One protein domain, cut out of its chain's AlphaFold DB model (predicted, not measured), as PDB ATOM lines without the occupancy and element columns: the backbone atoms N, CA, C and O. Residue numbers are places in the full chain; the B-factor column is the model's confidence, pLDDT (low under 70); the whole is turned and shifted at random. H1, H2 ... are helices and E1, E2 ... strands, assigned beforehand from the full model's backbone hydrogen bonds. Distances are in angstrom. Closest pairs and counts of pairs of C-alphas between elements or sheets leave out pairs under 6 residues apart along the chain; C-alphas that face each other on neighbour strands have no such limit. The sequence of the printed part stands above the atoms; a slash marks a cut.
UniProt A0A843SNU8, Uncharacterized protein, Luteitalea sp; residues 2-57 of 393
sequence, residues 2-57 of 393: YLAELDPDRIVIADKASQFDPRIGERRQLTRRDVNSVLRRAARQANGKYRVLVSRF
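AT A GLANCE: This is residues 2 to 57 of the 393 residues of an uncharacterized protein of Luteitalea sp (UniProt A0A843SNU8). Two small antiparallel strand pairs, E1 with E4 and E2 with E3, stand at opposite ends of a loose frame, and two runs of chain join them: the long link of residues 7 to 17, and the short helix H1 with its links. H1 is the one named helix, and its centre is the nearest to the mean of the C-alphas. The printed part has 56 residues, with named elements in the order E1, E2, E3, H1, E4; the class is mixed, with under half of the residues in named elements. The whole is loose, with a radius of gyration of the C-alphas of 13.1 A and spans of 37 by 26 by 19 A.

HOW THE PARTS SIT: E1, residues 2 to 6, and E4, residues 50 to 54, are antiparallel neighbours at 142 degrees; N 4 and O 52 are within hydrogen-bond range at 3.0 A, and N 50 and O 6 at 2.9 A. H1, residues 32 to 39, comes closest to E4 at the C-alphas of Leu 39 and Tyr 50, 7.9 A apart. In H1 every O i to N i+4 pair is within hydrogen-bond range. A tight link joins H1 to E3, residues 26 to 29. E3 forms a hairpin with E2, residues 18 to 21, antiparallel at 138 degrees; N 19 and O 28 are 2.9 A apart, within hydrogen-bond range. E2 and E4 are apart, as are E1 and H1.

IN THESE COORDINATES: E1 begins at C-alpha 2, (86.736, -96.233, 3.400), and is 12.6 A long. E2 measures 9.3 A, E3 10.2 A and H1 10.4 A. E4, 12.3 A long, ends at C-alpha 54, (85.649, -95.147, -1.661).

THE WHOLE: The C-alphas farthest apart are those of Gly 25 and Ala 46, at 38.1 A. The printed part has no cut, and the link from E1 to E2 is long. Mean pLDDT of the printed part is 91.1; no printed residue is under 70.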
ATOM      1  N   TYR A   2      85.395 -96.263   2.808       84.56
ATOM      2  CA  TYR A   2      86.736 -96.233   3.400       84.56
ATOM      3  C   TYR A   2      87.598 -95.151   2.745       84.56
ATOM      4  O   TYR A   2      87.337 -94.740   1.614       84.56
ATOM      5  N   LEU A   3      88.604 -94.673   3.477       89.88
ATOM      6  CA  LEU A   3      89.577 -93.707   2.972       89.88
ATOM      7  C   LEU A   3      90.642 -94.424   2.143       89.88
ATOM      8  O   LEU A   3      91.165 -95.453   2.570       89.88
ATOM      9  N   ALA A   4      90.994 -93.848   0.999       91.00
ATOM     10  CA  ALA A   4      92.123 -94.279   0.186       91.00
ATOM     11  C   ALA A   4      92.954 -93.073  -0.274       91.00
ATOM     12  O   ALA A   4      92.499 -91.927  -0.217       91.00
ATOM     13  N   GLU A   5      94.173 -93.343  -0.736       92.25
ATOM     14  CA  GLU A   5      95.011 -92.359  -1.418       92.25
ATOM     15  C   GLU A   5      94.983 -92.614  -2.924       92.25
ATOM     16  O   GLU A   5      95.188 -93.737  -3.387       92.25
ATOM     17  N   LEU A   6      94.737 -91.552  -3.683       93.56
ATOM     18  CA  LEU A   6      94.736 -91.537  -5.132       93.56
ATOM     19  C   LEU A   6      95.980 -90.809  -5.630       93.56
ATOM     20  O   LEU A   6      96.180 -89.621  -5.361       93.56
ATOM     21  N   ASP A   7      96.796 -91.535  -6.382       94.44
ATOM     22  CA  ASP A   7      97.879 -90.964  -7.170       94.44
ATOM     23  C   ASP A   7      97.305 -90.447  -8.503       94.44
ATOM     24  O   ASP A   7      96.763 -91.250  -9.275       94.44
ATOM     25  N   PRO A   8      97.365 -89.130  -8.778       92.44
ATOM     26  CA  PRO A   8      96.785 -88.558  -9.990       92.44
ATOM     27  C   PRO A   8      97.393 -89.132 -11.276       92.44
ATOM     28  O   PRO A   8      96.697 -89.244 -12.292       92.44
ATOM     29  N   ASP A   9      98.657 -89.552 -11.247       92.12
ATOM     30  CA  ASP A   9      99.360 -90.065 -12.426       92.12
ATOM     31  C   ASP A   9      98.931 -91.494 -12.775       92.12
ATOM     32  O   ASP A   9      99.062 -91.926 -13.917       92.12
ATOM     33  N   ARG A  10      98.292 -92.197 -11.832       93.94
ATOM     34  CA  ARG A  10      97.762 -93.555 -12.020       93.94
ATOM     35  C   ARG A  10      96.304 -93.601 -12.480       93.94
ATOM     36  O   ARG A  10      95.759 -94.690 -12.657       93.94
ATOM     37  N   ILE A  11      95.644 -92.454 -12.660       93.75
ATOM     38  CA  ILE A  11      94.255 -92.416 -13.133       93.75
ATOM     39  C   ILE A  11      94.204 -92.777 -14.619       93.75
ATOM     40  O   ILE A  11      94.682 -92.015 -15.460       93.75
ATOM     41  N   VAL A  12      93.541 -93.888 -14.930       94.50
ATOM     42  CA  VAL A  12      93.206 -94.307 -16.295       94.50
ATOM     43  C   VAL A  12      91.723 -94.044 -16.539       94.50
ATOM     44  O   VAL A  12      90.876 -94.415 -15.727       94.50
ATOM     45  N   ILE A  13      91.405 -93.383 -17.651       94.50
ATOM     46  CA  ILE A  13      90.023 -93.126 -18.064       94.50
ATOM     47  C   ILE A  13      89.620 -94.241 -19.023       94.50
ATOM     48  O   ILE A  13      90.232 -94.392 -20.073       94.50
ATOM     49  N   ALA A  14      88.611 -95.028 -18.652       94.81
ATOM     50  CA  ALA A  14      88.090 -96.081 -19.516       94.81
ATOM     51  C   ALA A  14      87.390 -95.493 -20.751       94.81
ATOM     52  O   ALA A  14      86.742 -94.451 -20.652       94.81
ATOM     53  N   ASP A  15      87.408 -96.211 -21.874       93.88
ATOM     54  CA  ASP A  15      86.817 -95.745 -23.140       93.88
ATOM     55  C   ASP A  15      85.330 -95.383 -23.012       93.88
ATOM     56  O   ASP A  15      84.852 -94.429 -23.622       93.88
ATOM     57  N   LYS A  16      84.600 -96.109 -22.155       94.00
ATOM     58  CA  LYS A  16      83.168 -95.893 -21.886       94.00
ATOM     59  C   LYS A  16      82.888 -94.862 -20.784       94.00
ATOM     60  O   LYS A  16      81.724 -94.590 -20.483       94.00
ATOM     61  N   ALA A  17      83.919 -94.302 -20.146       94.06
ATOM     62  CA  ALA A  17      83.739 -93.300 -19.104       94.06
ATOM     63  C   ALA A  17      83.182 -92.008 -19.716       94.06
ATOM     64  O   ALA A  17      83.768 -91.412 -20.618       94.06
ATOM     65  N   SER A  18      82.038 -91.563 -19.204       94.62
ATOM     66  CA  SER A  18      81.333 -90.380 -19.698       94.62
ATOM     67  C   SER A  18      80.846 -89.509 -18.550       94.62
ATOM     68  O   SER A  18      80.638 -89.988 -17.434       94.62
ATOM     69  N   GLN A  19      80.609 -88.235 -18.840       92.94
ATOM     70  CA  GLN A  19      79.944 -87.297 -17.941       92.94
ATOM     71  C   GLN A  19      78.869 -86.518 -18.691       92.94
ATOM     72  O   GLN A  19      78.958 -86.341 -19.906       92.94
ATOM     73  N   PHE A  20      77.857 -86.056 -17.963       91.31
ATOM     74  CA  PHE A  20      76.861 -85.144 -18.508       91.31
ATOM     75  C   PHE A  20      77.470 -83.749 -18.658       91.31
ATOM     76  O   PHE A  20      78.063 -83.235 -17.708       91.31
ATOM     77  N   ASP A  21      77.338 -83.153 -19.838       89.88
ATOM     78  CA  ASP A  21      77.787 -81.793 -20.102       89.88
ATOM     79  C   ASP A  21      76.564 -80.874 -20.246       89.88
ATOM     80  O   ASP A  21      75.860 -80.919 -21.258       89.88
ATOM     81  N   PRO A  22      76.293 -80.020 -19.243       86.69
ATOM     82  CA  PRO A  22      75.099 -79.187 -19.230       86.69
ATOM     83  C   PRO A  22      75.091 -78.115 -20.328       86.69
ATOM     84  O   PRO A  22      74.041 -77.536 -20.579       86.69
ATOM     85  N   ARG A  23      76.227 -77.830 -20.983       89.12
ATOM     86  CA  ARG A  23      76.287 -76.842 -22.074       89.12
ATOM     87  C   ARG A  23      75.713 -77.382 -23.376       89.12
ATOM     88  O   ARG A  23      75.189 -76.606 -24.163       89.12
ATOM     89  N   ILE A  24      75.847 -78.688 -23.592       88.50
ATOM     90  CA  ILE A  24      75.341 -79.381 -24.784       88.50
ATOM     91  C   ILE A  24      74.105 -80.235 -24.478       88.50
ATOM     92  O   ILE A  24      73.455 -80.701 -25.400       88.50
ATOM     93  N   GLY A  25      73.765 -80.438 -23.200       92.44
ATOM     94  CA  GLY A  25      72.588 -81.207 -22.786       92.44
ATOM     95  C   GLY A  25      72.729 -82.722 -22.963       92.44
ATOM     96  O   GLY A  25      71.745 -83.444 -22.841       92.44
ATOM     97  N   GLU A  26      73.941 -83.217 -23.214       94.56
ATOM     98  CA  GLU A  26      74.212 -84.616 -23.545       94.56
ATOM     99  C   GLU A  26      75.395 -85.177 -22.748       94.56
ATOM    100  O   GLU A  26      76.161 -84.454 -22.101       94.56
ATOM    101  N   ARG A  27      75.556 -86.505 -22.778       94.38
ATOM    102  CA  ARG A  27      76.742 -87.158 -22.215       94.38
ATOM    103  C   ARG A  27      77.872 -87.138 -23.233       94.38
ATOM    104  O   ARG A  27      77.704 -87.609 -24.350       94.38
ATOM    105  N   ARG A  28      79.055 -86.703 -22.806       94.31
ATOM    106  CA  ARG A  28      80.292 -86.813 -23.589       94.31
ATOM    107  C   ARG A  28      81.330 -87.664 -22.877       94.31
ATOM    108  O   ARG A  28      81.249 -87.878 -21.664       94.31
ATOM    109  N   GLN A  29      82.328 -88.115 -23.628       95.06
ATOM    110  CA  GLN A  29      83.459 -88.844 -23.069       95.06
ATOM    111  C   GLN A  29      84.193 -87.992 -22.021       95.06
ATOM    112  O   GLN A  29      84.346 -86.771 -22.164       95.06
ATOM    113  N   LEU A  30      84.614 -88.648 -20.941       95.81
ATOM    114  CA  LEU A  30      85.421 -88.033 -19.898       95.81
ATOM    115  C   LEU A  30      86.848 -87.824 -20.420       95.81
ATOM    116  O   LEU A  30      87.435 -88.722 -21.015       95.81
ATOM    117  N   THR A  31      87.427 -86.650 -20.183       93.94
ATOM    118  CA  THR A  31      88.789 -86.321 -20.627       93.94
ATOM    119  C   THR A  31      89.733 -86.124 -19.443       93.94
ATOM    120  O   THR A  31      89.314 -85.838 -18.318       93.94
ATOM    121  N   ARG A  32      91.048 -86.177 -19.696       94.25
ATOM    122  CA  ARG A  32      92.066 -85.849 -18.681       94.25
ATOM    123  C   ARG A  32      91.901 -84.427 -18.137       94.25
ATOM    124  O   ARG A  32      92.151 -84.185 -16.959       94.25
ATOM    125  N   ARG A  33      91.435 -83.488 -18.968       93.19
ATOM    126  CA  ARG A  33      91.150 -82.107 -18.553       93.19
ATOM    127  C   ARG A  33      90.037 -82.047 -17.507       93.19
ATOM    128  O   ARG A  33      90.152 -81.253 -16.572       93.19
ATOM    129  N   ASP A  34      89.007 -82.878 -17.644       92.94
ATOM    130  CA  ASP A  34      87.889 -82.951 -16.696       92.94
ATOM    131  C   ASP A  34      88.366 -83.448 -15.330       92.94
ATOM    132  O   ASP A  34      88.147 -82.785 -14.316       92.94
ATOM    133  N   VAL A  35      89.125 -84.549 -15.326       92.94
ATOM    134  CA  VAL A  35      89.749 -85.105 -14.116       92.94
ATOM    135  C   VAL A  35      90.641 -84.061 -13.443       92.94
ATOM    136  O   VAL A  35      90.457 -83.753 -12.265       92.94
ATOM    137  N   ASN A  36      91.546 -83.433 -14.197       93.25
ATOM    138  CA  ASN A  36      92.435 -82.396 -13.672       93.25
ATOM    139  C   ASN A  36      91.654 -81.203 -13.097       93.25
ATOM    140  O   ASN A  36      92.091 -80.585 -12.131       93.25
ATOM    141  N   SER A  37      90.484 -80.872 -13.650       91.25
ATOM    142  CA  SER A  37      89.637 -79.795 -13.129       91.25
ATOM    143  C   SER A  37      88.998 -80.114 -11.779       91.25
ATOM    144  O   SER A  37      88.773 -79.211 -10.969       91.25
ATOM    145  N   VAL A  38      88.708 -81.387 -11.514       90.25
ATOM    146  CA  VAL A  38      88.270 -81.845 -10.190       90.25
ATOM    147  C   VAL A  38      89.452 -81.828  -9.224       90.25
ATOM    148  O   VAL A  38      89.375 -81.189  -8.178       90.25
ATOM    149  N   LEU A  39      90.575 -82.437  -9.615       92.06
ATOM    150  CA  LEU A  39      91.762 -82.566  -8.768       92.06
ATOM    151  C   LEU A  39      92.385 -81.219  -8.378       92.06
ATOM    152  O   LEU A  39      92.849 -81.069  -7.253       92.06
ATOM    153  N   ARG A  40      92.353 -80.209  -9.255       90.88
ATOM    154  CA  ARG A  40      92.836 -78.852  -8.926       90.88
ATOM    155  C   ARG A  40      92.096 -78.198  -7.758       90.88
ATOM    156  O   ARG A  40      92.652 -77.307  -7.131       90.88
ATOM    157  N   ARG A  41      90.848 -78.595  -7.500       87.25
ATOM    158  CA  ARG A  41      90.009 -78.047  -6.419       87.25
ATOM    159  C   ARG A  41      90.021 -78.916  -5.162       87.25
ATOM    160  O   ARG A  41      89.526 -78.486  -4.128       87.25
ATOM    161  N   ALA A  42      90.533 -80.141  -5.258       87.31
ATOM    162  CA  ALA A  42      90.558 -81.087  -4.157       87.31
ATOM    163  C   ALA A  42      91.745 -80.826  -3.219       87.31
ATOM    164  O   ALA A  42      92.805 -80.365  -3.646       87.31
ATOM    165  N   ALA A  43      91.583 -81.172  -1.941       83.44
ATOM    166  CA  ALA A  43      92.670 -81.117  -0.973       83.44
ATOM    167  C   ALA A  43      93.784 -82.104  -1.367       83.44
ATOM    168  O   ALA A  43      93.543 -83.305  -1.523       83.44
ATOM    169  N   ARG A  44      95.005 -81.585  -1.511       88.19
ATOM    170  CA  ARG A  44      96.201 -82.353  -1.860       88.19
ATOM    171  C   ARG A  44      97.072 -82.533  -0.621       88.19
ATOM    172  O   ARG A  44      97.313 -81.578   0.112       88.19
ATOM    173  N   GLN A  45      97.525 -83.756  -0.375       87.75
ATOM    174  CA  GLN A  45      98.471 -84.047   0.700       87.75
ATOM    175  C   GLN A  45      99.876 -83.545   0.334       87.75
ATOM    176  O   GLN A  45     100.194 -83.352  -0.841       87.75
ATOM    177  N   ALA A  46     100.745 -83.380   1.337       88.25
ATOM    178  CA  ALA A  46     102.131 -82.941   1.139       88.25
ATOM    179  C   ALA A  46     102.938 -83.872   0.211       88.25
ATOM    180  O   ALA A  46     103.819 -83.419  -0.508       88.25
ATOM    181  N   ASN A  47     102.590 -85.164   0.169       89.19
ATOM    182  CA  ASN A  47     103.177 -86.159  -0.737       89.19
ATOM    183  C   ASN A  47     102.660 -86.060  -2.190       89.19
ATOM    184  O   ASN A  47     102.963 -86.920  -3.012       89.19
ATOM    185  N   GLY A  48     101.829 -85.065  -2.504       90.56
ATOM    186  CA  GLY A  48     101.269 -84.848  -3.833       90.56
ATOM    187  C   GLY A  48     100.064 -85.726  -4.193       90.56
ATOM    188  O   GLY A  48      99.501 -85.517  -5.271       90.56
ATOM    189  N   LYS A  49      99.637 -86.648  -3.322       93.81
ATOM    190  CA  LYS A  49      98.465 -87.514  -3.526       93.81
ATOM    191  C   LYS A  49      97.176 -86.862  -3.029       93.81
ATOM    192  O   LYS A  49      97.188 -85.852  -2.319       93.81
ATOM    193  N   TYR A  50      96.052 -87.456  -3.411       92.88
ATOM    194  CA  TYR A  50      94.717 -87.021  -3.015       92.88
ATOM    195  C   TYR A  50      94.081 -88.023  -2.067       92.88
ATOM    196  O   TYR A  50      94.081 -89.223  -2.326       92.88
ATOM    197  N   ARG A  51      93.457 -87.529  -1.000       89.25
ATOM    198  CA  ARG A  51      92.572 -88.353  -0.179       89.25
ATOM    199  C   ARG A  51      91.234 -88.505  -0.891       89.25
ATOM    200  O   ARG A  51      90.622 -87.509  -1.268       89.25
ATOM    201  N   VAL A  52      90.765 -89.739  -1.028       90.00
ATOM    202  CA  VAL A  52      89.470 -90.051  -1.638       90.00
ATOM    203  C   VAL A  52      88.623 -90.924  -0.721       90.00
ATOM    204  O   VAL A  52      89.138 -91.692   0.095       90.00
ATOM    205  N   LEU A  53      87.307 -90.797  -0.873       88.19
ATOM    206  CA  LEU A  53      86.329 -91.672  -0.247       88.19
ATOM    207  C   LEU A  53      85.930 -92.749  -1.249       88.19
ATOM    208  O   LEU A  53      85.448 -92.444  -2.337       88.19
ATOM    209  N   VAL A  54      86.108 -94.009  -0.869       87.44
ATOM    210  CA  VAL A  54      85.649 -95.147  -1.661       87.44
ATOM    211  C   VAL A  54      84.383 -95.689  -1.023       87.44
ATOM    212  O   VAL A  54      84.381 -96.113   0.136       87.44
ATOM    213  N   SER A  55      83.283 -95.659  -1.769       84.25
ATOM    214  CA  SER A  55      82.014 -96.240  -1.347       84.25
ATOM    215  C   SER A  55      81.717 -97.486  -2.169       84.25
ATOM    216  O   SER A  55      81.871 -97.477  -3.388       84.25
ATOM    217  N   ARG A  56      81.277 -98.555  -1.499       85.12
ATOM    218  CA  ARG A  56      80.714 -99.717  -2.183       85.12
ATOM    219  C   ARG A  56      79.291 -99.357  -2.590       85.12
ATOM    220  O   ARG A  56      78.515 -98.904  -1.749       85.12
ATOM    221  N   PHE A  57      78.977 -99.538  -3.868       82.56
ATOM    222  CA  PHE A  57      77.620 -99.338  -4.357       82.56
ATOM    223  C   PHE A  57      76.685-100.378  -3.727       82.56
ATOM    224  O   PHE A  57      77.104-101.511  -3.490       82.56
TER     225      PHE A  57